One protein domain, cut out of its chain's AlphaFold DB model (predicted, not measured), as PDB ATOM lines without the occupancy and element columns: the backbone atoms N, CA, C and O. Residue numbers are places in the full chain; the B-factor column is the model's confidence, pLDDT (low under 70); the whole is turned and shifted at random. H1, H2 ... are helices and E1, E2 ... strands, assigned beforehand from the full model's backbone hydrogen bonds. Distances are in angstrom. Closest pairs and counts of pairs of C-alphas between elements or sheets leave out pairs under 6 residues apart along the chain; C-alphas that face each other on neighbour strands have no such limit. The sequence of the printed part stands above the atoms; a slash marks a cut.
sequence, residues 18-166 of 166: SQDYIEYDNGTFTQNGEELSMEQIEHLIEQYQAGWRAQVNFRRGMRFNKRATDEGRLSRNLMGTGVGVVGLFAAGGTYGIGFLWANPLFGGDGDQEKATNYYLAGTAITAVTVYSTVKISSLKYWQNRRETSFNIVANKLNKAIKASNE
ATOM      1  N   SER A  18     -24.561  42.351  -9.752       58.12
ATOM      2  CA  SER A  18     -24.084  41.867  -8.452       58.12
ATOM      3  C   SER A  18     -24.396  40.389  -8.191       58.12
ATOM      4  O   SER A  18     -23.792  39.819  -7.284       58.12
ATOM      5  N   GLN A  19     -25.300  39.770  -8.965       65.31
ATOM      6  CA  GLN A  19     -25.837  38.434  -8.669       65.31
ATOM      7  C   GLN A  19     -24.783  37.327  -8.613       65.31
ATOM      8  O   GLN A  19     -24.864  36.445  -7.755       65.31
ATOM      9  N   ASP A  20     -23.760  37.415  -9.458       79.62
ATOM     10  CA  ASP A  20     -22.707  36.403  -9.531       79.62
ATOM     11  C   ASP A  20     -21.375  36.878  -8.928       79.62
ATOM     12  O   ASP A  20     -20.344  36.221  -9.073       79.62
ATOM     13  N   TYR A  21     -21.365  38.035  -8.256       90.19
ATOM     14  CA  TYR A  21     -20.153  38.554  -7.636       90.19
ATOM     15  C   TYR A  21     -19.924  37.913  -6.265       90.19
ATOM     16  O   TYR A  21     -20.752  38.000  -5.360       90.19
ATOM     17  N   ILE A  22     -18.761  37.286  -6.121       94.56
ATOM     18  CA  ILE A  22     -18.279  36.696  -4.880       94.56
ATOM     19  C   ILE A  22     -17.457  37.733  -4.125       94.56
ATOM     20  O   ILE A  22     -16.349  38.103  -4.531       94.56
ATOM     21  N   GLU A  23     -17.984  38.170  -2.994       94.81
ATOM     22  CA  GLU A  23     -17.288  39.010  -2.033       94.81
ATOM     23  C   GLU A  23     -16.501  38.145  -1.048       94.81
ATOM     24  O   GLU A  23     -16.852  37.003  -0.750       94.81
ATOM     25  N   TYR A  24     -15.393  38.688  -0.553       96.31
ATOM     26  CA  TYR A  24     -14.618  38.084   0.519       96.31
ATOM     27  C   TYR A  24     -14.279  39.153   1.547       96.31
ATOM     28  O   TYR A  24     -13.631  40.144   1.206       96.31
ATOM     29  N   ASP A  25     -14.648  38.909   2.801       94.88
ATOM     30  CA  ASP A  25     -14.241  39.737   3.929       94.88
ATOM     31  C   ASP A  25     -13.957  38.882   5.170       94.88
ATOM     32  O   ASP A  25     -14.675  37.941   5.495       94.88
ATOM     33  N   ASN A  26     -12.851  39.187   5.847       90.31
ATOM     34  CA  ASN A  26     -12.430  38.613   7.127       90.31
ATOM     35  C   ASN A  26     -12.583  37.077   7.314       90.31
ATOM     36  O   ASN A  26     -12.707  36.574   8.433       90.31
ATOM     37  N   GLY A  27     -12.474  36.285   6.246       90.50
ATOM     38  CA  GLY A  27     -12.583  34.818   6.325       90.50
ATOM     39  C   GLY A  27     -13.920  34.246   5.873       90.50
ATOM     40  O   GLY A  27     -14.006  33.027   5.760       90.50
ATOM     41  N   THR A  28     -14.880  35.101   5.552       95.38
ATOM     42  CA  THR A  28     -16.191  34.738   5.032       95.38
ATOM     43  C   THR A  28     -16.280  35.139   3.564       95.38
ATOM     44  O   THR A  28     -15.759  36.177   3.152       95.38
ATOM     45  N   PHE A  29     -16.899  34.277   2.764       97.12
ATOM     46  CA  PHE A  29     -17.288  34.606   1.401       97.12
ATOM     47  C   PHE A  29     -18.785  34.869   1.373       97.12
ATOM     48  O   PHE A  29     -19.536  34.170   2.050       97.12
ATOM     49  N   THR A  30     -19.214  35.841   0.583       95.25
ATOM     50  CA  THR A  30     -20.629  36.153   0.401       95.25
ATOM     51  C   THR A  30     -20.972  36.264  -1.075       95.25
ATOM     52  O   THR A  30     -20.147  36.662  -1.897       95.25
ATOM     53  N   GLN A  31     -22.206  35.909  -1.411       92.00
ATOM     54  CA  GLN A  31     -22.805  36.153  -2.717       92.00
ATOM     55  C   GLN A  31     -24.200  36.719  -2.475       92.00
ATOM     56  O   GLN A  31     -24.999  36.112  -1.768       92.00
ATOM     57  N   ASN A  32     -24.485  37.910  -3.002       87.50
ATOM     58  CA  ASN A  32     -25.752  38.622  -2.758       87.50
ATOM     59  C   ASN A  32     -26.094  38.835  -1.275       87.50
ATOM     60  O   ASN A  32     -27.262  38.846  -0.894       87.50
ATOM     61  N   GLY A  33     -25.075  39.006  -0.432       85.88
ATOM     62  CA  GLY A  33     -25.247  39.173   1.012       85.88
ATOM     63  C   GLY A  33     -25.518  37.877   1.782       85.88
ATOM     64  O   GLY A  33     -25.608  37.929   3.005       85.88
ATOM     65  N   GLU A  34     -25.600  36.724   1.112       89.56
ATOM     66  CA  GLU A  34     -25.668  35.414   1.764       89.56
ATOM     67  C   GLU A  34     -24.264  34.831   1.946       89.56
ATOM     68  O   GLU A  34     -23.434  34.890   1.038       89.56
ATOM     69  N   GLU A  35     -23.987  34.280   3.130       95.38
ATOM     70  CA  GLU A  35     -22.712  33.629   3.443       95.38
ATOM     71  C   GLU A  35     -22.587  32.283   2.719       95.38
ATOM     72  O   GLU A  35     -23.463  31.421   2.804       95.38
ATOM     73  N   LEU A  36     -21.460  32.099   2.034       95.81
ATOM     74  CA  LEU A  36     -21.101  30.867   1.354       95.81
ATOM     75  C   LEU A  36     -20.202  30.007   2.239       95.81
ATOM     76  O   LEU A  36     -19.182  30.454   2.771       95.81
ATOM     77  N   SER A  37     -20.537  28.724   2.324       96.44
ATOM     78  CA  SER A  37     -19.675  27.724   2.935       96.44
ATOM     79  C   SER A  37     -18.394  27.538   2.116       96.44
ATOM     80  O   SER A  37     -18.347  27.746   0.902       96.44
ATOM     81  N   MET A  38     -17.324  27.083   2.771       96.44
ATOM     82  CA  MET A  38     -16.067  26.792   2.072       96.44
ATOM     83  C   MET A  38     -16.237  25.691   1.014       96.44
ATOM     84  O   MET A  38     -15.565  25.735  -0.011       96.44
ATOM     85  N   GLU A  39     -17.150  24.741   1.228       96.62
ATOM     86  CA  GLU A  39     -17.478  23.697   0.249       96.62
ATOM     87  C   GLU A  39     -18.184  24.283  -0.979       96.62
ATOM     88  O   GLU A  39     -17.853  23.919  -2.104       96.62
ATOM     89  N   GLN A  40     -19.090  25.250  -0.785       96.50
ATOM     90  CA  GLN A  40     -19.702  25.983  -1.896       96.50
ATOM     91  C   GLN A  40     -18.642  26.743  -2.698       96.50
ATOM     92  O   GLN A  40     -18.655  26.699  -3.923       96.50
ATOM     93  N   ILE A  41     -17.669  27.375  -2.033       97.19
ATOM     94  CA  ILE A  41     -16.557  28.048  -2.720       97.19
ATOM     95  C   ILE A  41     -15.688  27.059  -3.500       97.19
ATOM     96  O   ILE A  41     -15.298  27.356  -4.629       97.19
ATOM     97  N   GLU A  42     -15.387  25.889  -2.936       97.00
ATOM     98  CA  GLU A  42     -14.654  24.837  -3.649       97.00
ATOM     99  C   GLU A  42     -15.415  24.381  -4.897       97.00
ATOM    100  O   GLU A  42     -14.843  24.359  -5.988       97.00
ATOM    101  N   HIS A  43     -16.721  24.137  -4.762       96.75
ATOM    102  CA  HIS A  43     -17.574  23.775  -5.885       96.75
ATOM    103  C   HIS A  43     -17.601  24.878  -6.954       96.75
ATOM    104  O   HIS A  43     -17.467  24.574  -8.139       96.75
ATOM    105  N   LEU A  44     -17.715  26.153  -6.575       95.25
ATOM    106  CA  LEU A  44     -17.709  27.271  -7.523       95.25
ATOM    107  C   LEU A  44     -16.374  27.367  -8.281       95.25
ATOM    108  O   LEU A  44     -16.360  27.605  -9.489       95.25
ATOM    109  N   ILE A  45     -15.241  27.135  -7.608       96.56
ATOM    110  CA  ILE A  45     -13.919  27.096  -8.255       96.56
ATOM    111  C   ILE A  45     -13.867  26.015  -9.342       96.56
ATOM    112  O   ILE A  45     -13.270  26.248 -10.398       96.56
ATOM    113  N   GLU A  46     -14.456  24.849  -9.085       95.62
ATOM    114  CA  GLU A  46     -14.513  23.733 -10.033       95.62
ATOM    115  C   GLU A  46     -15.505  23.994 -11.168       95.62
ATOM    116  O   GLU A  46     -15.142  23.855 -12.337       95.62
ATOM    117  N   GLN A  47     -16.716  24.447 -10.834       94.69
ATOM    118  CA  GLN A  47     -17.800  24.732 -11.773       94.69
ATOM    119  C   GLN A  47     -17.385  25.766 -12.819       94.69
ATOM    120  O   GLN A  47     -17.549  25.534 -14.015       94.69
ATOM    121  N   TYR A  48     -16.808  26.884 -12.379       93.94
ATOM    122  CA  TYR A  48     -16.379  27.962 -13.271       93.94
ATOM    123  C   TYR A  48     -14.962  27.769 -13.811       93.94
ATOM    124  O   TYR A  48     -14.437  28.647 -14.490       93.94
ATOM    125  N   GLN A  49     -14.309  26.645 -13.493       93.62
ATOM    126  CA  GLN A  49     -12.932  26.365 -13.895       93.62
ATOM    127  C   GLN A  49     -11.997  27.556 -13.617       93.62
ATOM    128  O   GLN A  49     -11.187  27.946 -14.458       93.62
ATOM    129  N   ALA A  50     -12.060  28.126 -12.402       92.69
ATOM    130  CA  ALA A  50     -11.349  29.358 -12.015       92.69
ATOM    131  C   ALA A  50      -9.802  29.255 -12.037       92.69
ATOM    132  O   ALA A  50      -9.065  30.191 -11.693       92.69
ATOM    133  N   GLY A  51      -9.298  28.101 -12.471       94.12
ATOM    134  CA  GLY A  51      -7.917  27.828 -12.802       94.12
ATOM    135  C   GLY A  51      -7.087  27.370 -11.609       94.12
ATOM    136  O   GLY A  51      -7.417  27.564 -10.438       94.12
ATOM    137  N   TRP A  52      -5.917  26.818 -11.930       95.94
ATOM    138  CA  TRP A  52      -4.944  26.304 -10.962       95.94
ATOM    139  C   TRP A  52      -4.624  27.289  -9.829       95.94
ATOM    140  O   TRP A  52      -4.492  26.912  -8.663       95.94
ATOM    141  N   ARG A  53      -4.513  28.586 -10.148       96.25
ATOM    142  CA  ARG A  53      -4.173  29.609  -9.153       96.25
ATOM    143  C   ARG A  53      -5.278  29.785  -8.108       96.25
ATOM    144  O   ARG A  53      -4.926  30.010  -6.952       96.25
ATOM    145  N   ALA A  54      -6.555  29.674  -8.475       97.00
ATOM    146  CA  ALA A  54      -7.655  29.703  -7.510       97.00
ATOM    147  C   ALA A  54      -7.587  28.472  -6.597       97.00
ATOM    148  O   ALA A  54      -7.476  28.621  -5.385       97.00
ATOM    149  N   GLN A  55      -7.488  27.273  -7.178       97.00
ATOM    150  CA  GLN A  55      -7.421  26.005  -6.438       97.00
ATOM    151  C   GLN A  55      -6.260  25.953  -5.430       97.00
ATOM    152  O   GLN A  55      -6.439  25.608  -4.260       97.00
ATOM    153  N   VAL A  56      -5.048  26.339  -5.845       97.56
ATOM    154  CA  VAL A  56      -3.880  26.344  -4.949       97.56
ATOM    155  C   VAL A  56      -4.045  27.346  -3.813       97.56
ATOM    156  O   VAL A  56      -3.675  27.039  -2.675       97.56
ATOM    157  N   ASN A  57      -4.568  28.541  -4.099       98.19
ATOM    158  CA  ASN A  57      -4.772  29.553  -3.065       98.19
ATOM    159  C   ASN A  57      -5.941  29.204  -2.145       98.19
ATOM    160  O   ASN A  57      -5.832  29.478  -0.958       98.19
ATOM    161  N   PHE A  58      -6.970  28.510  -2.626       98.00
ATOM    162  CA  PHE A  58      -8.043  27.987  -1.789       98.00
ATOM    163  C   PHE A  58      -7.509  26.954  -0.789       98.00
ATOM    164  O   PHE A  58      -7.608  27.148   0.423       98.00
ATOM    165  N   ARG A  59      -6.776  25.935  -1.263       97.50
ATOM    166  CA  ARG A  59      -6.137  24.934  -0.383       97.50
ATOM    167  C   ARG A  59      -5.145  25.561   0.603       97.50
ATOM    168  O   ARG A  59      -5.042  25.127   1.751       97.50
ATOM    169  N   ARG A  60      -4.378  26.575   0.176       97.06
ATOM    170  CA  ARG A  60      -3.479  27.342   1.064       97.06
ATOM    171  C   ARG A  60      -4.267  28.151   2.093       97.06
ATOM    172  O   ARG A  60      -3.951  28.062   3.276       97.06
ATOM    173  N   GLY A  61      -5.289  28.873   1.650       97.19
ATOM    174  CA  GLY A  61      -6.185  29.674   2.471       97.19
ATOM    175  C   GLY A  61      -6.854  28.835   3.549       97.19
ATOM    176  O   GLY A  61      -6.763  29.200   4.711       97.19
ATOM    177  N   MET A  62      -7.360  27.644   3.219       97.31
ATOM    178  CA  MET A  62      -7.928  26.696   4.188       97.31
ATOM    179  C   MET A  62      -6.922  26.268   5.262       97.31
ATOM    180  O   MET A  62      -7.234  26.246   6.456       97.31
ATOM    181  N   ARG A  63      -5.672  25.980   4.877       95.44
ATOM    182  CA  ARG A  63      -4.603  25.673   5.843       95.44
ATOM    183  C   ARG A  63      -4.257  26.864   6.735       95.44
ATOM    184  O   ARG A  63      -3.891  26.659   7.892       95.44
ATOM    185  N   PHE A  64      -4.305  28.083   6.207       96.56
ATOM    186  CA  PHE A  64      -4.080  29.295   6.992       96.56
ATOM    187  C   PHE A  64      -5.279  29.618   7.879       96.56
ATOM    188  O   PHE A  64      -5.067  29.998   9.020       96.56
ATOM    189  N   ASN A  65      -6.503  29.365   7.413       95.81
ATOM    190  CA  ASN A  65      -7.738  29.582   8.155       95.81
ATOM    191  C   ASN A  65      -7.778  28.732   9.423       95.81
ATOM    192  O   ASN A  65      -7.955  29.273  10.502       95.81
ATOM    193  N   LYS A  66      -7.449  27.436   9.328       94.56
ATOM    194  CA  LYS A  66      -7.303  26.565  10.512       94.56
ATOM    195  C   LYS A  66      -6.267  27.083  11.516       94.56
ATOM    196  O   LYS A  66      -6.369  26.840  12.710       94.56
ATOM    197  N   ARG A  67      -5.244  27.798  11.038       94.75
ATOM    198  CA  ARG A  67      -4.242  28.463  11.882       94.75
ATOM    199  C   ARG A  67      -4.624  29.892  12.239       94.75
ATOM    200  O   ARG A  67      -3.868  30.517  12.959       94.75
ATOM    201  N   ALA A  68      -5.735  30.431  11.778       94.94
ATOM    202  CA  ALA A  68      -6.203  31.772  12.106       94.94
ATOM    203  C   ALA A  68      -7.357  31.736  13.126       94.94
ATOM    204  O   ALA A  68      -8.049  32.732  13.288       94.94
ATOM    205  N   THR A  69      -7.547  30.605  13.817       93.31
ATOM    206  CA  THR A  69      -8.551  30.405  14.875       93.31
ATOM    207  C   THR A  69      -7.900  30.136  16.233       93.31
ATOM    208  O   THR A  69      -6.698  29.859  16.319       93.31
ATOM    209  N   ASP A  70      -8.677  30.164  17.311       92.94
ATOM    210  CA  ASP A  70      -8.181  29.792  18.640       92.94
ATOM    211  C   ASP A  70      -7.801  28.310  18.737       92.94
ATOM    212  O   ASP A  70      -6.776  27.976  19.334       92.94
ATOM    213  N   GLU A  71      -8.521  27.429  18.042       92.94
ATOM    214  CA  GLU A  71      -8.178  26.004  17.925       92.94
ATOM    215  C   GLU A  71      -6.789  25.794  17.299       92.94
ATOM    216  O   GLU A  71      -6.020  24.920  17.703       92.94
ATOM    217  N   GLY A  72      -6.406  26.658  16.354       94.44
ATOM    218  CA  GLY A  72      -5.085  26.635  15.732       94.44
ATOM    219  C   GLY A  72      -3.933  27.072  16.645       94.44
ATOM    220  O   GLY A  72      -2.774  26.968  16.231       94.44
ATOM    221  N   ARG A  73      -4.201  27.572  17.864       95.31
ATOM    222  CA  ARG A  73      -3.189  28.171  18.758       95.31
ATOM    223  C   ARG A  73      -2.063  27.211  19.094       95.31
ATOM    224  O   ARG A  73      -0.898  27.589  18.988       95.31
ATOM    225  N   LEU A  74      -2.399  25.967  19.430       95.69
ATOM    226  CA  LEU A  74      -1.400  24.944  19.726       95.69
ATOM    227  C   LEU A  74      -0.501  24.682  18.512       95.69
ATOM    228  O   LEU A  74       0.718  24.668  18.643       95.69
ATOM    229  N   SER A  75      -1.092  24.542  17.321       95.06
ATOM    230  CA  SER A  75      -0.344  24.283  16.085       95.06
ATOM    231  C   SER A  75       0.625  25.419  15.746       95.06
ATOM    232  O   SER A  75       1.784  25.159  15.424       95.06
ATOM    233  N   ARG A  76       0.179  26.678  15.851       95.31
ATOM    234  CA  ARG A  76       1.034  27.851  15.611       95.31
ATOM    235  C   ARG A  76       2.185  27.938  16.609       95.31
ATOM    236  O   ARG A  76       3.322  28.140  16.197       95.31
ATOM    237  N   ASN A  77       1.890  27.760  17.896       95.38
ATOM    238  CA  ASN A  77       2.897  27.819  18.950       95.38
ATOM    239  C   ASN A  77       3.914  26.687  18.798       95.38
ATOM    240  O   ASN A  77       5.106  26.934  18.898       95.38
ATOM    241  N   LEU A  78       3.469  25.471  18.468       96.44
ATOM    242  CA  LEU A  78       4.368  24.346  18.220       96.44
ATOM    243  C   LEU A  78       5.289  24.601  17.017       96.44
ATOM    244  O   LEU A  78       6.477  24.302  17.085       96.44
ATOM    245  N   MET A  79       4.773  25.209  15.941       94.62
ATOM    246  CA  MET A  79       5.607  25.649  14.816       94.62
ATOM    247  C   MET A  79       6.627  26.706  15.239       94.62
ATOM    248  O   MET A  79       7.800  26.592  14.891       94.62
ATOM    249  N   GLY A  80       6.197  27.717  15.996       95.94
ATOM    250  CA  GLY A  80       7.084  28.750  16.523       95.94
ATOM    251  C   GLY A  80       8.187  28.180  17.411       95.94
ATOM    252  O   GLY A  80       9.352  28.532  17.228       95.94
ATOM    253  N   THR A  81       7.839  27.257  18.310       96.44
ATOM    254  CA  THR A  81       8.789  26.525  19.152       96.44
ATOM    255  C   THR A  81       9.753  25.706  18.306       96.44
ATOM    256  O   THR A  81      10.951  25.791  18.532       96.44
ATOM    257  N   GLY A  82       9.275  24.968  17.300       96.94
ATOM    258  CA  GLY A  82      10.141  24.193  16.407       96.94
ATOM    259  C   GLY A  82      11.167  25.067  15.682       96.94
ATOM    260  O   GLY A  82      12.357  24.759  15.690       96.94
ATOM    261  N   VAL A  83      10.726  26.203  15.129       96.00
ATOM    262  CA  VAL A  83      11.618  27.209  14.523       96.00
ATOM    263  C   VAL A  83      12.611  27.750  15.551       96.00
ATOM    264  O   VAL A  83      13.800  27.850  15.258       96.00
ATOM    265  N   GLY A  84      12.133  28.052  16.759       97.06
ATOM    266  CA  GLY A  84      12.940  28.599  17.845       97.06
ATOM    267  C   GLY A  84      14.041  27.642  18.280       97.06
ATOM    268  O   GLY A  84      15.202  28.023  18.343       97.06
ATOM    269  N   VAL A  85      13.686  26.382  18.514       97.56
ATOM    270  CA  VAL A  85      14.610  25.322  18.919       97.56
ATOM    271  C   VAL A  85      15.691  25.127  17.861       97.56
ATOM    272  O   VAL A  85      16.869  25.245  18.178       97.56
ATOM    273  N   VAL A  86      15.314  24.899  16.599       97.44
ATOM    274  CA  VAL A  86      16.287  24.666  15.517       97.44
ATOM    275  C   VAL A  86      17.216  25.867  15.338       97.44
ATOM    276  O   VAL A  86      18.432  25.699  15.246       97.44
ATOM    277  N   GLY A  87      16.663  27.080  15.321       97.00
ATOM    278  CA  GLY A  87      17.454  28.288  15.122       97.00
ATOM    279  C   GLY A  87      18.387  28.601  16.295       97.00
ATOM    280  O   GLY A  87      19.544  28.953  16.074       97.00
ATOM    281  N   LEU A  88      17.940  28.402  17.540       97.06
ATOM    282  CA  LEU A  88      18.780  28.605  18.723       97.06
ATOM    283  C   LEU A  88      19.855  27.523  18.860       97.06
ATOM    284  O   LEU A  88      20.969  27.840  19.270       97.06
ATOM    285  N   PHE A  89      19.575  26.278  18.461       97.44
ATOM    286  CA  PHE A  89      20.608  25.244  18.358       97.44
ATOM    287  C   PHE A  89      21.675  25.614  17.324       97.44
ATOM    288  O   PHE A  89      22.865  25.508  17.615       97.44
ATOM    289  N   ALA A  90      21.273  26.097  16.145       97.50
ATOM    290  CA  ALA A  90      22.215  26.556  15.124       97.50
ATOM    291  C   ALA A  90      23.054  27.750  15.611       97.50
ATOM    292  O   ALA A  90      24.275  27.765  15.435       97.50
ATOM    293  N   ALA A  91      22.427  28.724  16.275       97.44
ATOM    294  CA  ALA A  91      23.132  29.845  16.885       97.44
ATOM    295  C   ALA A  91      24.139  29.370  17.940       97.44
ATOM    296  O   ALA A  91      25.311  29.726  17.863       97.44
ATOM    297  N   GLY A  92      23.710  28.523  18.880       97.00
ATOM    298  CA  GLY A  92      24.565  27.954  19.923       97.00
ATOM    299  C   GLY A  92      25.752  27.176  19.354       97.00
ATOM    300  O   GLY A  92      26.877  27.364  19.808       97.00
ATOM    301  N   GLY A  93      25.534  26.377  18.306       96.94
ATOM    302  CA  GLY A  93      26.613  25.699  17.584       96.94
ATOM    303  C   GLY A  93      27.598  26.682  16.946       96.94
ATOM    304  O   GLY A  93      28.807  26.487  17.038       96.94
ATOM    305  N   THR A  94      27.098  27.782  16.380       97.12
ATOM    306  CA  THR A  94      27.939  28.837  15.791       97.12
ATOM    307  C   THR A  94      28.782  29.540  16.861       97.12
ATOM    308  O   THR A  94      29.983  29.722  16.669       97.12
ATOM    309  N   TYR A  95      28.201  29.856  18.024       97.06
ATOM    310  CA  TYR A  95      28.962  30.355  19.175       97.06
ATOM    311  C   TYR A  95      30.009  29.345  19.652       97.06
ATOM    312  O   TYR A  95      31.147  29.725  19.914       97.06
ATOM    313  N   GLY A  96      29.655  28.060  19.721       96.25
ATOM    314  CA  GLY A  96      30.581  26.990  20.091       96.25
ATOM    315  C   GLY A  96      31.791  26.916  19.157       96.25
ATOM    316  O   GLY A  96      32.917  26.803  19.629       96.25
ATOM    317  N   ILE A  97      31.587  27.064  17.844       94.75
ATOM    318  CA  ILE A  97      32.684  27.112  16.866       94.75
ATOM    319  C   ILE A  97      33.588  28.324  17.116       94.75
ATOM    320  O   ILE A  97      34.808  28.170  17.144       94.75
ATOM    321  N   GLY A  98      33.012  29.509  17.350       95.75
ATOM    322  CA  GLY A  98      33.791  30.700  17.701       95.75
ATOM    323  C   GLY A  98      34.640  30.491  18.958       95.75
ATOM    324  O   GLY A  98      35.824  30.822  18.963       95.75
ATOM    325  N   PHE A  99      34.070  29.852  19.984       95.75
ATOM    326  CA  PHE A  99      34.791  29.499  21.206       95.75
ATOM    327  C   PHE A  99      35.949  28.535  20.929       95.75
ATOM    328  O   PHE A  99      37.049  28.760  21.422       95.75
ATOM    329  N   LEU A 100      35.745  27.491  20.125       95.38
ATOM    330  CA  LEU A 100      36.806  26.533  19.802       95.38
ATOM    331  C   LEU A 100      37.971  27.193  19.048       95.38
ATOM    332  O   LEU A 100      39.121  26.944  19.396       95.38
ATOM    333  N   TRP A 101      37.694  28.077  18.083       93.88
ATOM    334  CA  TRP A 101      38.736  28.827  17.363       93.88
ATOM    335  C   TRP A 101      39.538  29.758  18.281       93.88
ATOM    336  O   TRP A 101      40.766  29.785  18.211       93.88
ATOM    337  N   ALA A 102      38.858  30.472  19.185       94.31
ATOM    338  CA  ALA A 102      39.487  31.418  20.106       94.31
ATOM    339  C   ALA A 102      40.396  30.766  21.161       94.31
ATOM    340  O   ALA A 102      41.174  31.472  21.803       94.31
ATOM    341  N   ASN A 103      40.280  29.452  21.389       93.44
ATOM    342  CA  ASN A 103      40.923  28.768  22.506       93.44
ATOM    343  C   ASN A 103      41.936  27.710  22.031       93.44
ATOM    344  O   ASN A 103      41.544  26.588  21.698       93.44
ATOM    345  N   PRO A 104      43.252  27.997  22.119       91.81
ATOM    346  CA  PRO A 104      44.301  27.032  21.783       91.81
ATOM    347  C   PRO A 104      44.246  25.727  22.584       91.81
ATOM    348  O   PRO A 104      44.653  24.678  22.092       91.81
ATOM    349  N   LEU A 105      43.678  25.762  23.797       92.56
ATOM    350  CA  LEU A 105      43.459  24.573  24.633       92.56
ATOM    351  C   LEU A 105      42.576  23.508  23.964       92.56
ATOM    352  O   LEU A 105      42.691  22.331  24.294       92.56
ATOM    353  N   PHE A 106      41.712  23.907  23.029       89.88
ATOM    354  CA  PHE A 106      40.821  23.012  22.290       89.88
ATOM    355  C   PHE A 106      41.258  22.822  20.827       89.88
ATOM    356  O   PHE A 106      40.461  22.386  19.999       89.88
ATOM    357  N   GLY A 107      42.520  23.134  20.505       85.44
ATOM    358  CA  GLY A 107      43.087  22.974  19.162       85.44
ATOM    359  C   GLY A 107      42.788  24.123  18.194       85.44
ATOM    360  O   GLY A 107      43.077  23.991  17.006       85.44
ATOM    361  N   GLY A 108      42.221  25.234  18.680       90.06
ATOM    362  CA  GLY A 108      42.091  26.474  17.913       90.06
ATOM    363  C   GLY A 108      43.437  27.168  17.686       90.06
ATOM    364  O   GLY A 108      44.398  26.950  18.421       90.06
ATOM    365  N   ASP A 109      43.508  28.041  16.683       90.94
ATOM    366  CA  ASP A 109      44.695  28.866  16.410       90.94
ATOM    367  C   ASP A 109      44.773  30.119  17.311       90.94
ATOM    368  O   ASP A 109      45.779  30.826  17.299       90.94
ATOM    369  N   GLY A 110      43.739  30.375  18.125       90.62
ATOM    370  CA  GLY A 110      43.646  31.547  18.997       90.62
ATOM    371  C   GLY A 110      43.234  32.829  18.268       90.62
ATOM    372  O   GLY A 110      43.257  33.900  18.881       90.62
ATOM    373  N   ASP A 111      42.852  32.736  16.991       93.12
ATOM    374  CA  ASP A 111      42.463  33.864  16.148       93.12
ATOM    375  C   ASP A 111      41.128  34.468  16.612       93.12
ATOM    376  O   ASP A 111      40.027  33.971  16.343       93.12
ATOM    377  N   GLN A 112      41.239  35.585  17.332       93.19
ATOM    378  CA  GLN A 112      40.096  36.312  17.877       93.19
ATOM    379  C   GLN A 112      39.249  36.980  16.789       93.19
ATOM    380  O   GLN A 112      38.050  37.187  16.994       93.19
ATOM    381  N   GLU A 113      39.825  37.306  15.630       93.19
ATOM    382  CA  GLU A 113      39.091  37.933  14.531       93.19
ATOM    383  C   GLU A 113      38.134  36.920  13.896       93.19
ATOM    384  O   GLU A 113      36.929  37.175  13.780       93.19
ATOM    385  N   LYS A 114      38.625  35.712  13.593       92.38
ATOM    386  CA  LYS A 114      37.770  34.614  13.113       92.38
ATOM    387  C   LYS A 114      36.700  34.241  14.133       92.38
ATOM    388  O   LYS A 114      35.537  34.091  13.759       92.38
ATOM    389  N   ALA A 115      37.061  34.126  15.411       94.81
ATOM    390  CA  ALA A 115      36.100  33.831  16.471       94.81
ATOM    391  C   ALA A 115      34.986  34.888  16.557       94.81
ATOM    392  O   ALA A 115      33.806  34.544  16.659       94.81
ATOM    393  N   THR A 116      35.345  36.170  16.426       96.56
ATOM    394  CA  THR A 116      34.387  37.284  16.414       96.56
ATOM    395  C   THR A 116      33.382  37.152  15.270       96.56
ATOM    396  O   THR A 116      32.184  37.339  15.491       96.56
ATOM    397  N   ASN A 117      33.816  36.745  14.074       96.69
ATOM    398  CA  ASN A 117      32.908  36.513  12.945       96.69
ATOM    399  C   ASN A 117      31.870  35.419  13.244       96.69
ATOM    400  O   ASN A 117      30.691  35.580  12.915       96.69
ATOM    401  N   TYR A 118      32.266  34.338  13.922       97.06
ATOM    402  CA  TYR A 118      31.326  33.303  14.361       97.06
ATOM    403  C   TYR A 118      30.345  33.819  15.421       97.06
ATOM    404  O   TYR A 118      29.150  33.537  15.337       97.06
ATOM    405  N   TYR A 119      30.796  34.625  16.383       97.62
ATOM    406  CA  TYR A 119      29.900  35.225  17.379       97.62
ATOM    407  C   TYR A 119      28.887  36.190  16.752       97.62
ATOM    408  O   TYR A 119      27.703  36.164  17.104       97.62
ATOM    409  N   LEU A 120      29.315  36.997  15.779       97.94
ATOM    410  CA  LEU A 120      28.428  37.877  15.016       97.94
ATOM    411  C   LEU A 120      27.397  37.074  14.216       97.94
ATOM    412  O   LEU A 120      26.205  37.389  14.253       97.94
ATOM    413  N   ALA A 121      27.823  35.995  13.554       97.38
ATOM    414  CA  ALA A 121      26.918  35.095  12.846       97.38
ATOM    415  C   ALA A 121      25.906  34.436  13.802       97.38
ATOM    416  O   ALA A 121      24.704  34.465  13.536       97.38
ATOM    417  N   GLY A 122      26.360  33.919  14.948       97.94
ATOM    418  CA  GLY A 122      25.495  33.358  15.988       97.94
ATOM    419  C   GLY A 122      24.470  34.372  16.501       97.94
ATOM    420  O   GLY A 122      23.287  34.055  16.621       97.94
ATOM    421  N   THR A 123      24.889  35.623  16.718       97.88
ATOM    422  CA  THR A 123      24.002  36.732  17.115       97.88
ATOM    423  C   THR A 123      22.924  36.993  16.063       97.88
ATOM    424  O   THR A 123      21.739  37.079  16.398       97.88
ATOM    425  N   ALA A 124      23.310  37.078  14.787       98.06
ATOM    426  CA  ALA A 124      22.382  37.307  13.686       98.06
ATOM    427  C   ALA A 124      21.356  36.168  13.552       98.06
ATOM    428  O   ALA A 124      20.158  36.427  13.406       98.06
ATOM    429  N   ILE A 125      21.804  34.912  13.675       98.00
ATOM    430  CA  ILE A 125      20.927  33.733  13.658       98.00
ATOM    431  C   ILE A 125      19.929  33.799  14.817       98.00
ATOM    432  O   ILE A 125      18.730  33.614  14.592       98.00
ATOM    433  N   THR A 126      20.379  34.114  16.037       98.06
ATOM    434  CA  THR A 126      19.494  34.270  17.200       98.06
ATOM    435  C   THR A 126      18.428  35.332  16.950       98.06
ATOM    436  O   THR A 126      17.242  35.065  17.152       98.06
ATOM    437  N   ALA A 127      18.814  36.515  16.462       98.19
ATOM    438  CA  ALA A 127      17.877  37.610  16.209       98.19
ATOM    439  C   ALA A 127      16.794  37.222  15.185       98.19
ATOM    440  O   ALA A 127      15.597  37.392  15.438       98.19
ATOM    441  N   VAL A 128      17.199  36.632  14.054       97.88
ATOM    442  CA  VAL A 128      16.283  36.153  13.004       97.88
ATOM    443  C   VAL A 128      15.367  35.050  13.532       97.88
ATOM    444  O   VAL A 128      14.172  35.037  13.222       97.88
ATOM    445  N   THR A 129      15.905  34.144  14.348       98.00
ATOM    446  CA  THR A 129      15.160  33.033  14.948       98.00
ATOM    447  C   THR A 129      14.076  33.546  15.883       98.00
ATOM    448  O   THR A 129      12.907  33.215  15.691       98.00
ATOM    449  N   VAL A 130      14.427  34.410  16.841       97.69
ATOM    450  CA  VAL A 130      13.471  34.977  17.805       97.69
ATOM    451  C   VAL A 130      12.363  35.737  17.079       97.69
ATOM    452  O   VAL A 130      11.180  35.499  17.337       97.69
ATOM    453  N   TYR A 131      12.721  36.588  16.112       97.88
ATOM    454  CA  TYR A 131      11.738  37.300  15.295       97.88
ATOM    455  C   TYR A 131      10.795  36.336  14.559       97.88
ATOM    456  O   TYR A 131       9.572  36.503  14.589       97.88
ATOM    457  N   SER A 132      11.348  35.307  13.914       97.44
ATOM    458  CA  SER A 132      10.575  34.340  13.131       97.44
ATOM    459  C   SER A 132       9.644  33.508  14.009       97.44
ATOM    460  O   SER A 132       8.485  33.313  13.644       97.44
ATOM    461  N   THR A 133      10.106  33.081  15.185       97.62
ATOM    462  CA  THR A 133       9.302  32.354  16.175       97.62
ATOM    463  C   THR A 133       8.107  33.175  16.636       97.62
ATOM    464  O   THR A 133       6.977  32.681  16.595       97.62
ATOM    465  N   VAL A 134       8.322  34.438  17.018       96.94
ATOM    466  CA  VAL A 134       7.234  35.330  17.448       96.94
ATOM    467  C   VAL A 134       6.252  35.564  16.301       96.94
ATOM    468  O   VAL A 134       5.040  35.413  16.471       96.94
ATOM    469  N   LYS A 135       6.763  35.857  15.101       97.06
ATOM    470  CA  LYS A 135       5.941  36.094  13.910       97.06
ATOM    471  C   LYS A 135       5.062  34.891  13.569       97.06
ATOM    472  O   LYS A 135       3.860  35.060  13.379       97.06
ATOM    473  N   ILE A 136       5.632  33.687  13.520       96.06
ATOM    474  CA  ILE A 136       4.920  32.447  13.169       96.06
ATOM    475  C   ILE A 136       3.947  32.015  14.272       96.06
ATOM    476  O   ILE A 136       2.911  31.431  13.965       96.06
ATOM    477  N   SER A 137       4.218  32.332  15.537       96.06
ATOM    478  CA  SER A 137       3.285  32.037  16.637       96.06
ATOM    479  C   SER A 137       2.087  32.996  16.665       96.06
ATOM    480  O   SER A 137       1.036  32.672  17.219       96.06
ATOM    481  N   SER A 138       2.211  34.175  16.045       96.56
ATOM    482  CA  SER A 138       1.191  35.223  16.108       96.56
ATOM    483  C   SER A 138      -0.066  34.896  15.293       96.56
ATOM    484  O   SER A 138       0.008  34.487  14.135       96.56
ATOM    485  N   LEU A 139      -1.245  35.143  15.876       96.31
ATOM    486  CA  LEU A 139      -2.538  34.984  15.199       96.31
ATOM    487  C   LEU A 139      -2.638  35.873  13.947       96.31
ATOM    488  O   LEU A 139      -2.973  35.393  12.862       96.31
ATOM    489  N   LYS A 140      -2.255  37.148  14.092       96.62
ATOM    490  CA  LYS A 140      -2.312  38.164  13.034       96.62
ATOM    491  C   LYS A 140      -1.539  37.760  11.778       96.62
ATOM    492  O   LYS A 140      -1.999  37.988  10.664       96.62
ATOM    493  N   TYR A 141      -0.382  37.115  11.929       96.75
ATOM    494  CA  TYR A 141       0.387  36.636  10.779       96.75
ATOM    495  C   TYR A 141      -0.402  35.632   9.925       96.75
ATOM    496  O   TYR A 141      -0.364  35.704   8.694       96.75
ATOM    497  N   TRP A 142      -1.140  34.716  10.555       97.00
ATOM    498  CA  TRP A 142      -1.937  33.721   9.836       97.00
ATOM    499  C   TRP A 142      -3.242  34.288   9.284       97.00
ATOM    500  O   TRP A 142      -3.625  33.893   8.183       97.00
ATOM    501  N   GLN A 143      -3.864  35.247   9.973       97.00
ATOM    502  CA  GLN A 143      -5.006  36.006   9.447       97.00
ATOM    503  C   GLN A 143      -4.631  36.726   8.146       97.00
ATOM    504  O   GLN A 143      -5.250  36.473   7.115       97.00
ATOM    505  N   ASN A 144      -3.519  37.468   8.137       97.06
ATOM    506  CA  ASN A 144      -3.034  38.154   6.933       97.06
ATOM    507  C   ASN A 144      -2.746  37.175   5.774       97.06
ATOM    508  O   ASN A 144      -3.016  37.460   4.604       97.06
ATOM    509  N   ARG A 145      -2.184  35.993   6.075       96.94
ATOM    510  CA  ARG A 145      -1.903  34.941   5.076       96.94
ATOM    511  C   ARG A 145      -3.182  34.329   4.502       96.94
ATOM    512  O   ARG A 145      -3.241  34.080   3.293       96.94
ATOM    513  N   ARG A 146      -4.177  34.077   5.357       97.06
ATOM    514  CA  ARG A 146      -5.522  33.634   4.972       97.06
ATOM    515  C   ARG A 146      -6.160  34.667   4.048       97.06
ATOM    516  O   ARG A 146      -6.498  34.314   2.925       97.06
ATOM    517  N   GLU A 147      -6.215  35.925   4.478       97.69
ATOM    518  CA  GLU A 147      -6.809  37.034   3.723       97.69
ATOM    519  C   GLU A 147      -6.170  37.202   2.356       97.69
ATOM    520  O   GLU A 147      -6.866  37.267   1.350       97.69
ATOM    521  N   THR A 148      -4.840  37.191   2.283       97.75
ATOM    522  CA  THR A 148      -4.132  37.274   0.997       97.75
ATOM    523  C   THR A 148      -4.540  36.133   0.061       97.75
ATOM    524  O   THR A 148      -4.745  36.342  -1.131       97.75
ATOM    525  N   SER A 149      -4.655  34.911   0.589       97.88
ATOM    526  CA  SER A 149      -4.981  33.737  -0.224       97.88
ATOM    527  C   SER A 149      -6.433  33.770  -0.704       97.88
ATOM    528  O   SER A 149      -6.687  33.536  -1.882       97.88
ATOM    529  N   PHE A 150      -7.375  34.094   0.179       98.25
ATOM    530  CA  PHE A 150      -8.796  34.121  -0.150       98.25
ATOM    531  C   PHE A 150      -9.205  35.331  -1.000       98.25
ATOM    532  O   PHE A 150      -9.994  35.159  -1.922       98.25
ATOM    533  N   ASN A 151      -8.557  36.490  -0.848       98.00
ATOM    534  CA  ASN A 151      -8.705  37.601  -1.798       98.00
ATOM    535  C   ASN A 151      -8.297  37.203  -3.228       98.00
ATOM    536  O   ASN A 151      -8.943  37.585  -4.205       98.00
ATOM    537  N   ILE A 152      -7.232  36.402  -3.376       97.88
ATOM    538  CA  ILE A 152      -6.842  35.868  -4.690       97.88
ATOM    539  C   ILE A 152      -7.913  34.911  -5.222       97.88
ATOM    540  O   ILE A 152      -8.180  34.936  -6.424       97.88
ATOM    541  N   VAL A 153      -8.508  34.080  -4.360       98.06
ATOM    542  CA  VAL A 153      -9.598  33.168  -4.738       98.06
ATOM    543  C   VAL A 153     -10.798  33.956  -5.251       98.06
ATOM    544  O   VAL A 153     -11.169  33.744  -6.399       98.06
ATOM    545  N   ALA A 154     -11.317  34.915  -4.478       97.50
ATOM    546  CA  ALA A 154     -12.449  35.753  -4.884       97.50
ATOM    547  C   ALA A 154     -12.179  36.456  -6.225       97.50
ATOM    548  O   ALA A 154     -12.961  36.349  -7.165       97.50
ATOM    549  N   ASN A 155     -11.005  37.083  -6.382       97.44
ATOM    550  CA  ASN A 155     -10.631  37.753  -7.634       97.44
ATOM    551  C   ASN A 155     -10.615  36.800  -8.839       97.44
ATOM    552  O   ASN A 155     -11.038  37.171  -9.935       97.44
ATOM    553  N   LYS A 156     -10.076  35.587  -8.664       97.38
ATOM    554  CA  LYS A 156      -9.992  34.599  -9.744       97.38
ATOM    555  C   LYS A 156     -11.341  33.987 -10.071       97.38
ATOM    556  O   LYS A 156     -11.624  33.815 -11.251       97.38
ATOM    557  N   LEU A 157     -12.152  33.722  -9.056       96.06
ATOM    558  CA  LEU A 157     -13.492  33.190  -9.218       96.06
ATOM    559  C   LEU A 157     -14.386  34.186  -9.966       96.06
ATOM    560  O   LEU A 157     -14.912  33.844 -11.015       96.06
ATOM    561  N   ASN A 158     -14.404  35.455  -9.547       95.56
ATOM    562  CA  ASN A 158     -15.159  36.516 -10.226       95.56
ATOM    563  C   ASN A 158     -14.745  36.717 -11.688       95.56
ATOM    564  O   ASN A 158     -15.581  36.985 -12.546       95.56
ATOM    565  N   LYS A 159     -13.452  36.574 -12.005       94.94
ATOM    566  CA  LYS A 159     -12.982  36.627 -13.399       94.94
ATOM    567  C   LYS A 159     -13.496  35.462 -14.236       94.94
ATOM    568  O   LYS A 159     -13.794  35.665 -15.406       94.94
ATOM    569  N   ALA A 160     -13.553  34.271 -13.655       94.50
ATOM    570  CA  ALA A 160     -14.014  33.075 -14.342       94.50
ATOM    571  C   ALA A 160     -15.531  33.108 -14.571       94.50
ATOM    572  O   ALA A 160     -15.972  32.871 -15.686       94.50
ATOM    573  N   ILE A 161     -16.291  33.520 -13.554       92.06
ATOM    574  CA  ILE A 161     -17.735  33.773 -13.639       92.06
ATOM    575  C   ILE A 161     -18.043  34.807 -14.725       92.06
ATOM    576  O   ILE A 161     -18.890  34.591 -15.586       92.06
ATOM    577  N   LYS A 162     -17.317  35.931 -14.735       91.31
ATOM    578  CA  LYS A 162     -17.510  36.948 -15.771       91.31
ATOM    579  C   LYS A 162     -17.270  36.376 -17.172       91.31
ATOM    580  O   LYS A 162     -18.049  36.649 -18.070       91.31
ATOM    581  N   ALA A 163     -16.219  35.574 -17.340       90.12
ATOM    582  CA  ALA A 163     -15.883  34.961 -18.621       90.12
ATOM    583  C   ALA A 163     -16.864  33.863 -19.066       90.12
ATOM    584  O   ALA A 163     -16.909  33.568 -20.251       90.12
ATOM    585  N   SER A 164     -17.618  33.238 -18.154       86.06
ATOM    586  CA  SER A 164     -18.662  32.267 -18.516       86.06
ATOM    587  C   SER A 164     -19.999  32.911 -18.876       86.06
ATOM    588  O   SER A 164     -20.836  32.254 -19.488       86.06
ATOM    589  N   ASN A 165     -20.211  34.158 -18.449       81.00
ATOM    590  CA  ASN A 165     -21.434  34.922 -18.694       81.00
ATOM    591  C   ASN A 165     -21.336  35.825 -19.944       81.00
ATOM    592  O   ASN A 165     -22.333  36.442 -20.318       81.00
ATOM    593  N   GLU A 166     -20.146  35.929 -20.550       71.06
ATOM    594  CA  GLU A 166     -19.874  36.573 -21.849       71.06
ATOM    595  C   GLU A 166     -19.979  35.553 -22.994       71.06
ATOM    596  O   GLU A 166     -20.550  35.923 -24.046       71.06
TER     597      GLU A 166
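AT A GLANCE: This is residues 18 to 166 of the 166 residues of an uncharacterized protein of Cryomorphaceae bacterium (UniProt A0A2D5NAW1). Two arms make a wide V: one is the long helical hairpin of H3 and H4, the other a head in which H2 packs on H5, with H1 next to H2 and a small sheet over H5. The printed part has 149 residues, with three named strands and then five named helices along the chain; the sheet runs E1 E2 E3, antiparallel, and the class is mostly helix. The whole is extended, with a radius of gyration of the C-alphas of 23.9 A and spans of 78 by 32 by 18 A.

IN THESE COORDINATES: E1, residues 22 to 25, begins at C-alpha 22, (-18.279, 36.696, -4.880). E2 is residues 28 to 31, E3 34 to 36 and H1 38 to 47. H2, residues 51 to 66, is 23.4 A long, H3, residues 73 to 102, 42.8 A and H4, residues 112 to 137, 37.1 A. H5, residues 139 to 165, is 38.8 A long and ends at C-alpha 165, (-21.434, 34.922, -18.694).

HOW THE PARTS SIT: E1, E2 and E3 form a meander, each strand the antiparallel neighbour of the one before; N 23 and O 30, 2.9 A, and N 31 and O 34, 2.9 A, are within hydrogen-bond range. H5 is on one face, giving two layers, 7.5 A over the sheet and over E1; the closest C-alphas, of Ile 22 and Ala 154, are 5.9 A apart. H1 only grazes the sheet. H1, H2 and H5 form an up and down bundle, each running against the one before: H2 touches H1 with residues 51 to 58 alone, C-alphas 45 and 54 closest at 6.8 A, and touches H5 at a shallow tilt of 30 degrees, C-alphas 61 and 146 closest at 4.7 A. H3 and H4 touch as a helical hairpin at 3 degrees, C-alphas 98 and 115 closest at 4.1 A. H4 and H5 are close but not clearly touching, at a steep tilt of 61 degrees, C-alphas 135 and 141 closest at 6.4 A. In H1 to H5 every O i to N i+4 pair is within hydrogen-bond range.

THE WHOLE: The C-alphas farthest apart, of Leu 105 and Glu 166, are 79.5 A apart. The printed part has no cut, and no link is long. Residues 18 to 19 have pLDDT under 70.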